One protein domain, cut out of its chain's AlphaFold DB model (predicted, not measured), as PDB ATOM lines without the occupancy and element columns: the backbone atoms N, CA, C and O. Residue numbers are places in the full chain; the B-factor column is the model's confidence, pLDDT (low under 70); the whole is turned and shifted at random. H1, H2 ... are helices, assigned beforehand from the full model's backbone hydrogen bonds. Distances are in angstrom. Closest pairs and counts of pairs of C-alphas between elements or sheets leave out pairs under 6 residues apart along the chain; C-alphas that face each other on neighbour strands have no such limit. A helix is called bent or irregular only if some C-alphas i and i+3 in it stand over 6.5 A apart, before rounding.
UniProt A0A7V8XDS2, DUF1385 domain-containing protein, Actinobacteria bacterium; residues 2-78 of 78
ATOM      1  N   ARG A   2     114.163 206.847 109.117       88.19
ATOM      2  CA  ARG A   2     114.018 206.219 107.780       88.19
ATOM      3  C   ARG A   2     115.061 206.669 106.739       88.19
ATOM      4  O   ARG A   2     115.564 205.839 105.993       88.19
ATOM      5  N   THR A   3     115.403 207.957 106.700       94.00
ATOM      6  CA  THR A   3     116.411 208.497 105.768       94.00
ATOM      7  C   THR A   3     117.815 207.986 106.080       94.00
ATOM      8  O   THR A   3     118.515 207.553 105.177       94.00
ATOM      9  N   ALA A   4     118.194 207.951 107.361       93.06
ATOM     10  CA  ALA A   4     119.482 207.407 107.791       93.06
ATOM     11  C   ALA A   4     119.610 205.915 107.446       93.06
ATOM     12  O   ALA A   4     120.613 205.508 106.875       93.06
ATOM     13  N   ALA A   5     118.564 205.118 107.694       95.88
ATOM     14  CA  ALA A   5     118.552 203.704 107.315       95.88
ATOM     15  C   ALA A   5     118.704 203.499 105.794       95.88
ATOM     16  O   ALA A   5     119.432 202.610 105.363       95.88
ATOM     17  N   ARG A   6     118.069 204.348 104.974       96.06
ATOM     18  CA  ARG A   6     118.228 204.318 103.510       96.06
ATOM     19  C   ARG A   6     119.638 204.691 103.066       96.06
ATOM     20  O   ARG A   6     120.157 204.046 102.167       96.06
ATOM     21  N   LEU A   7     120.249 205.694 103.695       97.44
ATOM     22  CA  LEU A   7     121.624 206.096 103.394       97.44
ATOM     23  C   LEU A   7     122.611 204.980 103.733       97.44
ATOM     24  O   LEU A   7     123.421 204.616 102.889       97.44
ATOM     25  N   VAL A   8     122.493 204.388 104.922       97.56
ATOM     26  CA  VAL A   8     123.328 203.247 105.325       97.56
ATOM     27  C   VAL A   8     123.137 202.072 104.366       97.56
ATOM     28  O   VAL A   8     124.116 201.495 103.905       97.56
ATOM     29  N   GLY A   9     121.887 201.759 104.008       97.62
ATOM     30  CA  GLY A   9     121.588 200.707 103.039       97.62
ATOM     31  C   GLY A   9     122.185 200.979 101.655       97.62
ATOM     32  O   GLY A   9     122.775 200.079 101.067       97.62
ATOM     33  N   ALA A  10     122.086 202.211 101.152       97.56
ATOM     34  CA  ALA A  10     122.636 202.590  99.852       97.56
ATOM     35  C   ALA A  10     124.167 202.494  99.829       97.56
ATOM     36  O   ALA A  10     124.727 201.894  98.915       97.56
ATOM     37  N   VAL A  11     124.841 203.024 100.853       98.19
ATOM     38  CA  VAL A  11     126.306 202.942 100.971       98.19
ATOM     39  C   VAL A  11     126.759 201.486 101.095       98.19
ATOM     40  O   VAL A  11     127.688 201.074 100.405       98.19
ATOM     41  N   GLY A  12     126.068 200.686 101.913       98.31
ATOM     42  CA  GLY A  12     126.352 199.258 102.052       98.31
ATOM     43  C   GLY A  12     126.175 198.492 100.739       98.31
ATOM     44  O   GLY A  12     127.025 197.678 100.387       98.31
ATOM     45  N   ALA A  13     125.119 198.790  99.979       98.12
ATOM     46  CA  ALA A  13     124.878 198.173  98.677       98.12
ATOM     47  C   ALA A  13     125.968 198.527  97.654       98.12
ATOM     48  O   ALA A  13     126.424 197.645  96.928       98.12
ATOM     49  N   VAL A  14     126.423 199.785  97.621       98.38
ATOM     50  CA  VAL A  14     127.532 200.207  96.749       98.38
ATOM     51  C   VAL A  14     128.823 199.483  97.126       98.38
ATOM     52  O   VAL A  14     129.482 198.935  96.247       98.38
ATOM     53  N   GLY A  15     129.161 199.421  98.418       98.25
ATOM     54  CA  GLY A  15     130.348 198.699  98.885       98.25
ATOM     55  C   GLY A  15     130.311 197.216  98.511       98.25
ATOM     56  O   GLY A  15     131.269 196.692  97.950       98.25
ATOM     57  N   ALA A  16     129.169 196.558  98.728       98.19
ATOM     58  CA  ALA A  16     128.979 195.166  98.329       98.19
ATOM     59  C   ALA A  16     129.127 194.971  96.810       98.19
ATOM     60  O   ALA A  16     129.764 194.012  96.375       98.19
ATOM     61  N   ALA A  17     128.584 195.882  95.998       97.19
ATOM     62  CA  ALA A  17     128.722 195.817  94.547       97.19
ATOM     63  C   ALA A  17     130.190 195.932  94.103       97.19
ATOM     64  O   ALA A  17     130.630 195.144  93.267       97.19
ATOM     65  N   VAL A  18     130.960 196.858  94.686       98.12
ATOM     66  CA  VAL A  18     132.397 197.016  94.391       98.12
ATOM     67  C   VAL A  18     133.164 195.726  94.678       98.12
ATOM     68  O   VAL A  18     133.938 195.281  93.832       98.12
ATOM     69  N   GLU A  19     132.908 195.080  95.817       98.31
ATOM     70  CA  GLU A  19     133.562 193.810  96.160       98.31
ATOM     71  C   GLU A  19     133.184 192.676  95.205       98.31
ATOM     72  O   GLU A  19     134.048 191.888  94.808       98.31
ATOM     73  N   VAL A  20     131.920 192.614  94.771       97.38
ATOM     74  CA  VAL A  20     131.485 191.649  93.751       97.38
ATOM     75  C   VAL A  20     132.249 191.866  92.445       97.38
ATOM     76  O   VAL A  20     132.793 190.904  91.903       97.38
ATOM     77  N   PHE A  21     132.369 193.106  91.965       95.94
ATOM     78  CA  PHE A  21     133.127 193.399  90.744       95.94
ATOM     79  C   PHE A  21     134.624 193.099  90.892       95.94
ATOM     80  O   PHE A  21     135.220 192.500  89.994       95.94
ATOM     81  N   ALA A  22     135.232 193.440  92.031       97.56
ATOM     82  CA  ALA A  22     136.630 193.120  92.308       97.56
ATOM     83  C   ALA A  22     136.869 191.601  92.342       97.56
ATOM     84  O   ALA A  22     137.858 191.100  91.798       97.56
ATOM     85  N   TRP A  23     135.949 190.845  92.946       97.94
ATOM     86  CA  TRP A  23     135.983 189.386  92.927       97.94
ATOM     87  C   TRP A  23     135.837 188.831  91.506       97.94
ATOM     88  O   TRP A  23     136.632 187.967  91.133       97.94
ATOM     89  N   MET A  24     134.897 189.348  90.708       97.50
ATOM     90  CA  MET A  24     134.702 188.942  89.310       97.50
ATOM     91  C   MET A  24     135.969 189.152  88.478       97.50
ATOM     92  O   MET A  24     136.344 188.255  87.728       97.50
ATOM     93  N   GLY A  25     136.661 190.283  88.653       95.06
ATOM     94  CA  GLY A  25     137.933 190.558  87.973       95.06
ATOM     95  C   GLY A  25     139.028 189.548  88.328       95.06
ATOM     96  O   GLY A  25     139.741 189.074  87.449       95.06
ATOM     97  N   ARG A  26     139.107 189.137  89.601       97.19
ATOM     98  CA  ARG A  26     140.035 188.084  90.063       97.19
ATOM     99  C   ARG A  26     139.618 186.662  89.659       97.19
ATOM    100  O   ARG A  26     140.428 185.751  89.765       97.19
ATOM    101  N   ASN A  27     138.367 186.457  89.240       97.06
ATOM    102  CA  ASN A  27     137.751 185.147  88.989       97.06
ATOM    103  C   ASN A  27     137.025 185.122  87.630       97.06
ATOM    104  O   ASN A  27     135.898 184.627  87.524       97.06
ATOM    105  N   ALA A  28     137.633 185.704  86.595       92.88
ATOM    106  CA  ALA A  28     137.007 185.892  85.281       92.88
ATOM    107  C   ALA A  28     136.716 184.571  84.534       92.88
ATOM    108  O   ALA A  28     135.865 184.507  83.639       92.88
ATOM    109  N   ASP A  29     137.394 183.488  84.910       95.56
ATOM    110  CA  ASP A  29     137.184 182.137  84.392       95.56
ATOM    111  C   ASP A  29     135.912 181.473  84.945       95.56
ATOM    112  O   ASP A  29     135.377 180.549  84.323       95.56
ATOM    113  N   LYS A  30     135.389 181.945  86.086       97.06
ATOM    114  CA  LYS A  30     134.253 181.307  86.760       97.06
ATOM    115  C   LYS A  30     132.938 181.519  85.995       97.06
ATOM    116  O   LYS A  30     132.640 182.643  85.580       97.06
ATOM    117  N   PRO A  31     132.076 180.485  85.899       96.50
ATOM    118  CA  PRO A  31     130.785 180.590  85.215       96.50
ATOM    119  C   PRO A  31     129.888 181.704  85.764       96.50
ATOM    120  O   PRO A  31     129.220 182.392  84.998       96.50
ATOM    121  N   LEU A  32     129.905 181.917  87.085       96.50
ATOM    122  CA  LEU A  32     129.106 182.959  87.730       96.50
ATOM    123  C   LEU A  32     129.564 184.367  87.332       96.50
ATOM    124  O   LEU A  32     128.726 185.198  86.996       96.50
ATOM    125  N   SER A  33     130.875 184.624  87.311       95.62
ATOM    126  CA  SER A  33     131.429 185.907  86.859       95.62
ATOM    127  C   SER A  33     131.005 186.204  85.421       95.62
ATOM    128  O   SER A  33     130.554 187.305  85.116       95.62
ATOM    129  N   ARG A  34     131.065 185.196  84.543       94.38
ATOM    130  CA  ARG A  34     130.613 185.329  83.151       94.38
ATOM    131  C   ARG A  34     129.119 185.628  83.065       94.38
ATOM    132  O   ARG A  34     128.735 186.536  82.339       94.38
ATOM    133  N   ALA A  35     128.291 184.917  83.830       96.31
ATOM    134  CA  ALA A  35     126.844 185.125  83.847       96.31
ATOM    135  C   ALA A  35     126.457 186.533  84.332       96.31
ATOM    136  O   ALA A  35     125.612 187.179  83.716       96.31
ATOM    137  N   LEU A  36     127.108 187.034  85.389       95.25
ATOM    138  CA  LEU A  36     126.871 188.381  85.923       95.25
ATOM    139  C   LEU A  36     127.285 189.497  84.950       95.25
ATOM    140  O   LEU A  36     126.730 190.591  85.020       95.25
ATOM    141  N   ALA A  37     128.221 189.234  84.035       93.69
ATOM    142  CA  ALA A  37     128.651 190.204  83.028       93.69
ATOM    143  C   ALA A  37     127.669 190.338  81.847       93.69
ATOM    144  O   ALA A  37     127.575 191.415  81.254       93.69
ATOM    145  N   VAL A  38     126.903 189.283  81.529       94.00
ATOM    146  CA  VAL A  38     126.015 189.230  80.348       94.00
ATOM    147  C   VAL A  38     125.075 190.436  80.230       94.00
ATOM    148  O   VAL A  38     125.016 191.010  79.142       94.00
ATOM    149  N   PRO A  39     124.360 190.872  81.287       91.50
ATOM    150  CA  PRO A  39     123.435 191.996  81.174       91.50
ATOM    151  C   PRO A  39     124.138 193.288  80.753       91.50
ATOM    152  O   PRO A  39     123.629 194.022  79.909       91.50
ATOM    153  N   GLY A  40     125.326 193.546  81.313       88.69
ATOM    154  CA  GLY A  40     126.125 194.726  80.995       88.69
ATOM    155  C   GLY A  40     126.615 194.705  79.552       88.69
ATOM    156  O   GLY A  40     126.444 195.688  78.832       88.69
ATOM    157  N   THR A  41     127.145 193.569  79.096       87.62
ATOM    158  CA  THR A  41     127.607 193.414  77.709       87.62
ATOM    159  C   THR A  41     126.459 193.526  76.706       87.62
ATOM    160  O   THR A  41     126.631 194.063  75.613       87.62
ATOM    161  N   GLU A  42     125.267 193.056  77.068       89.88
ATOM    162  CA  GLU A  42     124.108 193.164  76.188       89.88
ATOM    163  C   GLU A  42     123.573 194.590  76.096       89.88
ATOM    164  O   GLU A  42     123.234 195.057  75.007       89.88
ATOM    165  N   LEU A  43     123.555 195.307  77.221       89.12
ATOM    166  CA  LEU A  43     123.233 196.728  77.241       89.12
ATOM    167  C   LEU A  43     124.224 197.527  76.389       89.12
ATOM    168  O   LEU A  43     123.810 198.397  75.623       89.12
ATOM    169  N   GLN A  44     125.515 197.202  76.490       88.62
ATOM    170  CA  GLN A  44     126.546 197.793  75.645       88.62
ATOM    171  C   GLN A  44     126.215 197.565  74.171       88.62
ATOM    172  O   GLN A  44     125.934 198.533  73.470       88.62
ATOM    173  N   ARG A  45     126.100 196.304  73.737       85.50
ATOM    174  CA  ARG A  45     125.819 195.947  72.335       85.50
ATOM    175  C   ARG A  45     124.555 196.580  71.755       85.50
ATOM    176  O   ARG A  45     124.535 196.905  70.576       85.50
ATOM    177  N   ARG A  46     123.480 196.689  72.539       84.38
ATOM    178  CA  ARG A  46     122.174 197.122  72.008       84.38
ATOM    179  C   ARG A  46     121.916 198.612  72.125       84.38
ATOM    180  O   ARG A  46     121.117 199.135  71.355       84.38
ATOM    181  N   ILE A  47     122.494 199.263  73.130       85.06
ATOM    182  CA  ILE A  47     122.096 200.625  73.510       85.06
ATOM    183  C   ILE A  47     123.288 201.577  73.530       85.06
ATOM    184  O   ILE A  47     123.127 202.743  73.183       85.06
ATOM    185  N   SER A  48     124.474 201.107  73.925       80.12
ATOM    186  CA  SER A  48     125.613 202.001  74.160       80.12
ATOM    187  C   SER A  48     126.673 201.994  73.059       80.12
ATOM    188  O   SER A  48     127.400 202.977  72.944       80.12
ATOM    189  N   THR A  49     126.813 200.913  72.291       80.19
ATOM    190  CA  THR A  49     127.878 200.738  71.294       80.19
ATOM    191  C   THR A  49     127.312 200.154  70.008       80.19
ATOM    192  O   THR A  49     126.735 199.071  70.032       80.19
ATOM    193  N   SER A  50     127.504 200.857  68.894       82.50
ATOM    194  CA  SER A  50     127.219 200.342  67.552       82.50
ATOM    195  C   SER A  50     128.333 199.412  67.080       82.50
ATOM    196  O   SER A  50     129.487 199.587  67.474       82.50
ATOM    197  N   GLU A  51     128.002 198.472  66.195       84.75
ATOM    198  CA  GLU A  51     129.011 197.649  65.525       84.75
ATOM    199  C   GLU A  51     129.961 198.552  64.713       84.75
ATOM    200  O   GLU A  51     129.482 199.386  63.932       84.75
ATOM    201  N   PRO A  52     131.288 198.446  64.903       86.25
ATOM    202  CA  PRO A  52     132.249 199.254  64.170       86.25
ATOM    203  C   PRO A  52     132.261 198.880  62.684       86.25
ATOM    204  O   PRO A  52     132.116 197.723  62.296       86.25
ATOM    205  N   SER A  53     132.469 199.878  61.829       93.44
ATOM    206  CA  SER A  53     132.681 199.640  60.398       93.44
ATOM    207  C   SER A  53     134.026 198.951  60.140       93.44
ATOM    208  O   SER A  53     134.963 199.088  60.926       93.44
ATOM    209  N   ALA A  54     134.156 198.274  58.996       96.12
ATOM    210  CA  ALA A  54     135.398 197.599  58.608       96.12
ATOM    211  C   ALA A  54     136.618 198.541  58.641       96.12
ATOM    212  O   ALA A  54     137.640 198.206  59.228       96.12
ATOM    213  N   ALA A  55     136.472 199.769  58.131       96.94
ATOM    214  CA  ALA A  55     137.539 200.770  58.162       96.94
ATOM    215  C   ALA A  55     137.957 201.164  59.595       96.94
ATOM    216  O   ALA A  55     139.123 201.445  59.850       96.94
ATOM    217  N   GLN A  56     137.024 201.181  60.554       96.69
ATOM    218  CA  GLN A  56     137.356 201.456  61.957       96.69
ATOM    219  C   GLN A  56     138.099 200.285  62.605       96.69
ATOM    220  O   GLN A  56     138.990 200.521  63.419       96.69
ATOM    221  N   LEU A  57     137.762 199.046  62.235       96.25
ATOM    222  CA  LEU A  57     138.488 197.859  62.689       96.25
ATOM    223  C   LEU A  57     139.923 197.836  62.148       96.25
ATOM    224  O   LEU A  57     140.838 197.571  62.919       96.25
ATOM    225  N   GLU A  58     140.135 198.199  60.880       97.62
ATOM    226  CA  GLU A  58     141.480 198.311  60.289       97.62
ATOM    227  C   GLU A  58     142.355 199.326  61.043       97.62
ATOM    228  O   GLU A  58     143.514 199.054  61.360       97.62
ATOM    229  N   VAL A  59     141.789 200.487  61.397       97.69
ATOM    230  CA  VAL A  59     142.488 201.496  62.209       97.69
ATOM    231  C   VAL A  59     142.787 200.969  63.615       97.69
ATOM    232  O   VAL A  59     143.884 201.190  64.128       97.69
ATOM    233  N   ALA A  60     141.832 200.275  64.238       97.00
ATOM    234  CA  ALA A  60     142.015 199.697  65.566       97.00
ATOM    235  C   ALA A  60     143.117 198.627  65.577       97.00
ATOM    236  O   ALA A  60     143.938 198.605  66.493       97.00
ATOM    237  N   GLU A  61     143.177 197.781  64.548       98.31
ATOM    238  CA  GLU A  61     144.214 196.761  64.400       98.31
ATOM    239  C   GLU A  61     145.594 197.389  64.174       98.31
ATOM    240  O   GLU A  61     146.549 197.028  64.862       98.31
ATOM    241  N   ALA A  62     145.698 198.395  63.298       98.38
ATOM    242  CA  ALA A  62     146.946 199.127  63.088       98.38
ATOM    243  C   ALA A  62     147.453 199.802  64.377       98.38
ATOM    244  O   ALA A  62     148.644 199.735  64.690       98.38
ATOM    245  N   ALA A  63     146.553 200.420  65.149       98.25
ATOM    246  CA  ALA A  63     146.894 201.034  66.430       98.25
ATOM    247  C   ALA A  63     147.354 199.994  67.466       98.25
ATOM    248  O   ALA A  63     148.359 200.210  68.141       98.25
ATOM    249  N   LEU A  64     146.662 198.851  67.558       98.25
ATOM    250  CA  LEU A  64     147.030 197.761  68.463       98.25
ATOM    251  C   LEU A  64     148.433 197.220  68.157       98.25
ATOM    252  O   LEU A  64     149.240 197.071  69.070       98.25
ATOM    253  N   GLN A  65     148.745 196.973  66.882       98.56
ATOM    254  CA  GLN A  65     150.071 196.493  66.478       98.56
ATOM    255  C   GLN A  65     151.178 197.494  66.828       98.56
ATOM    256  O   GLN A  65     152.247 197.097  67.290       98.56
ATOM    257  N   ALA A  66     150.918 198.796  66.670       98.19
ATOM    258  CA  ALA A  66     151.868 199.832  67.063       98.19
ATOM    259  C   ALA A  66     152.128 199.844  68.581       98.19
ATOM    260  O   ALA A  66     153.279 199.976  68.997       98.19
ATOM    261  N   CYS A  67     151.087 199.667  69.406       98.06
ATOM    262  CA  CYS A  67     151.237 199.559  70.860       98.06
ATOM    263  C   CYS A  67     152.082 198.343  71.257       98.06
ATOM    264  O   CYS A  67     153.039 198.498  72.009       98.06
ATOM    265  N   LEU A  68     151.792 197.167  70.696       98.00
ATOM    266  CA  LEU A  68     152.539 195.939  70.991       98.00
ATOM    267  C   LEU A  68     154.015 196.044  70.583       98.00
ATOM    268  O   LEU A  68     154.895 195.602  71.317       98.00
ATOM    269  N   ALA A  69     154.305 196.663  69.436       97.38
ATOM    270  CA  ALA A  69     155.682 196.898  69.005       97.38
ATOM    271  C   ALA A  69     156.439 197.834  69.965       97.38
ATOM    272  O   ALA A  69     157.620 197.620  70.235       97.38
ATOM    273  N   ALA A  70     155.766 198.862  70.493       97.38
ATOM    274  CA  ALA A  70     156.349 199.777  71.471       97.38
ATOM    275  C   ALA A  70     156.585 199.107  72.836       97.38
ATOM    276  O   ALA A  70     157.604 199.376  73.475       97.38
ATOM    277  N   GLU A  71     155.674 198.232  73.269       96.94
ATOM    278  CA  GLU A  71     155.839 197.421  74.480       96.94
ATOM    279  C   GLU A  71     157.056 196.496  74.353       96.94
ATOM    280  O   GLU A  71     157.958 196.580  75.184       96.94
ATOM    281  N   ALA A  72     157.159 195.726  73.264       96.75
ATOM    282  CA  ALA A  72     158.299 194.839  73.018       96.75
ATOM    283  C   ALA A  72     159.642 195.595  72.981       96.75
ATOM    284  O   ALA A  72     160.607 195.187  73.617       96.75
ATOM    285  N   ALA A  73     159.694 196.749  72.306       94.19
ATOM    286  CA  ALA A  73     160.904 197.573  72.265       94.19
ATOM    287  C   ALA A  73     161.291 198.148  73.641       94.19
ATOM    288  O   ALA A  73     162.468 198.400  73.895       94.19
ATOM    289  N   SER A  74     160.310 198.380  74.519       93.50
ATOM    290  CA  SER A  74     160.554 198.840  75.890       93.50
ATOM    291  C   SER A  74     161.058 197.708  76.786       93.50
ATOM    292  O   SER A  74     161.903 197.958  77.643       93.50
ATOM    293  N   GLU A  75     160.569 196.482  76.580       90.12
ATOM    294  CA  GLU A  75     161.049 195.276  77.267       90.12
ATOM    295  C   GLU A  75     162.482 194.911  76.850       90.12
ATOM    296  O   GLU A  75     163.293 194.597  77.714       90.12
ATOM    297  N   ASP A  76     162.826 195.034  75.563       80.62
ATOM    298  CA  ASP A  76     164.182 194.776  75.048       80.62
ATOM    299  C   ASP A  76     165.230 195.801  75.532       80.62
ATOM    300  O   ASP A  76     166.434 195.534  75.508       80.62
ATOM    301  N   ALA A  77     164.790 196.997  75.931       67.88
ATOM    302  CA  ALA A  77     165.656 198.080  76.399       67.88
ATOM    303  C   ALA A  77     165.916 198.063  77.922       67.88
ATOM    304  O   ALA A  77     166.724 198.871  78.394       67.88
ATOM    305  N   ALA A  78     165.225 197.199  78.673       62.12
ATOM    306  CA  ALA A  78     165.297 197.072  80.133       62.12
ATOM    307  C   ALA A  78     166.240 195.941  80.577       62.12
ATOM    308  O   ALA A  78     166.896 196.124  81.631       62.12
TER     309      ALA A  78
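Overview. This is residues 2 to 78 of the 78 residues of the protein "DUF1385 domain-containing protein" of Actinobacteria bacterium (UniProt A0A7V8XDS2). Three helices are strung out in an open chain: the end of H1 and the start of H2 make a corner, and H3 sticks out as a separate arm beyond residues 49 to 53. The printed part has 77 residues, with H1, H2 and H3 in that order and no named strand, all helix. It is extended, with a radius of gyration of the C-alphas of 20.0 A, spanning 58 by 38 by 27 A.

Arrangement. Start with H1, residues 2 to 26, which is close to but not clearly touching H2, residues 31 to 48: their closest C-alphas, those of Met 24 and Ser 33, are 5.1 A apart. Their lines are about perpendicular, at 75 degrees. H3, residues 54 to 76, is apart from both. Every O i to N i+4 pair is within hydrogen-bond range in H1 and H3; in H2, 12 of 14 are.

Along the chain. Find C-alpha 2 at (114.018, 206.219, 107.780); H1 runs 36.3 A from there. H2, 24.6 A long, has a kink of 29 degrees near residue 38 and is only just irregular, C-alphas 36 and 39 being 6.9 A apart. H3 runs 33.3 A to C-alpha 76 at (164.182, 194.776, 75.048).

Size, cuts and confidence. The farthest C-alphas, of Arg 2 and Asp 76, are 61.0 A apart. The printed part has no cut, and both links are tight. Look at residues 77 to 78 for pLDDT under 70.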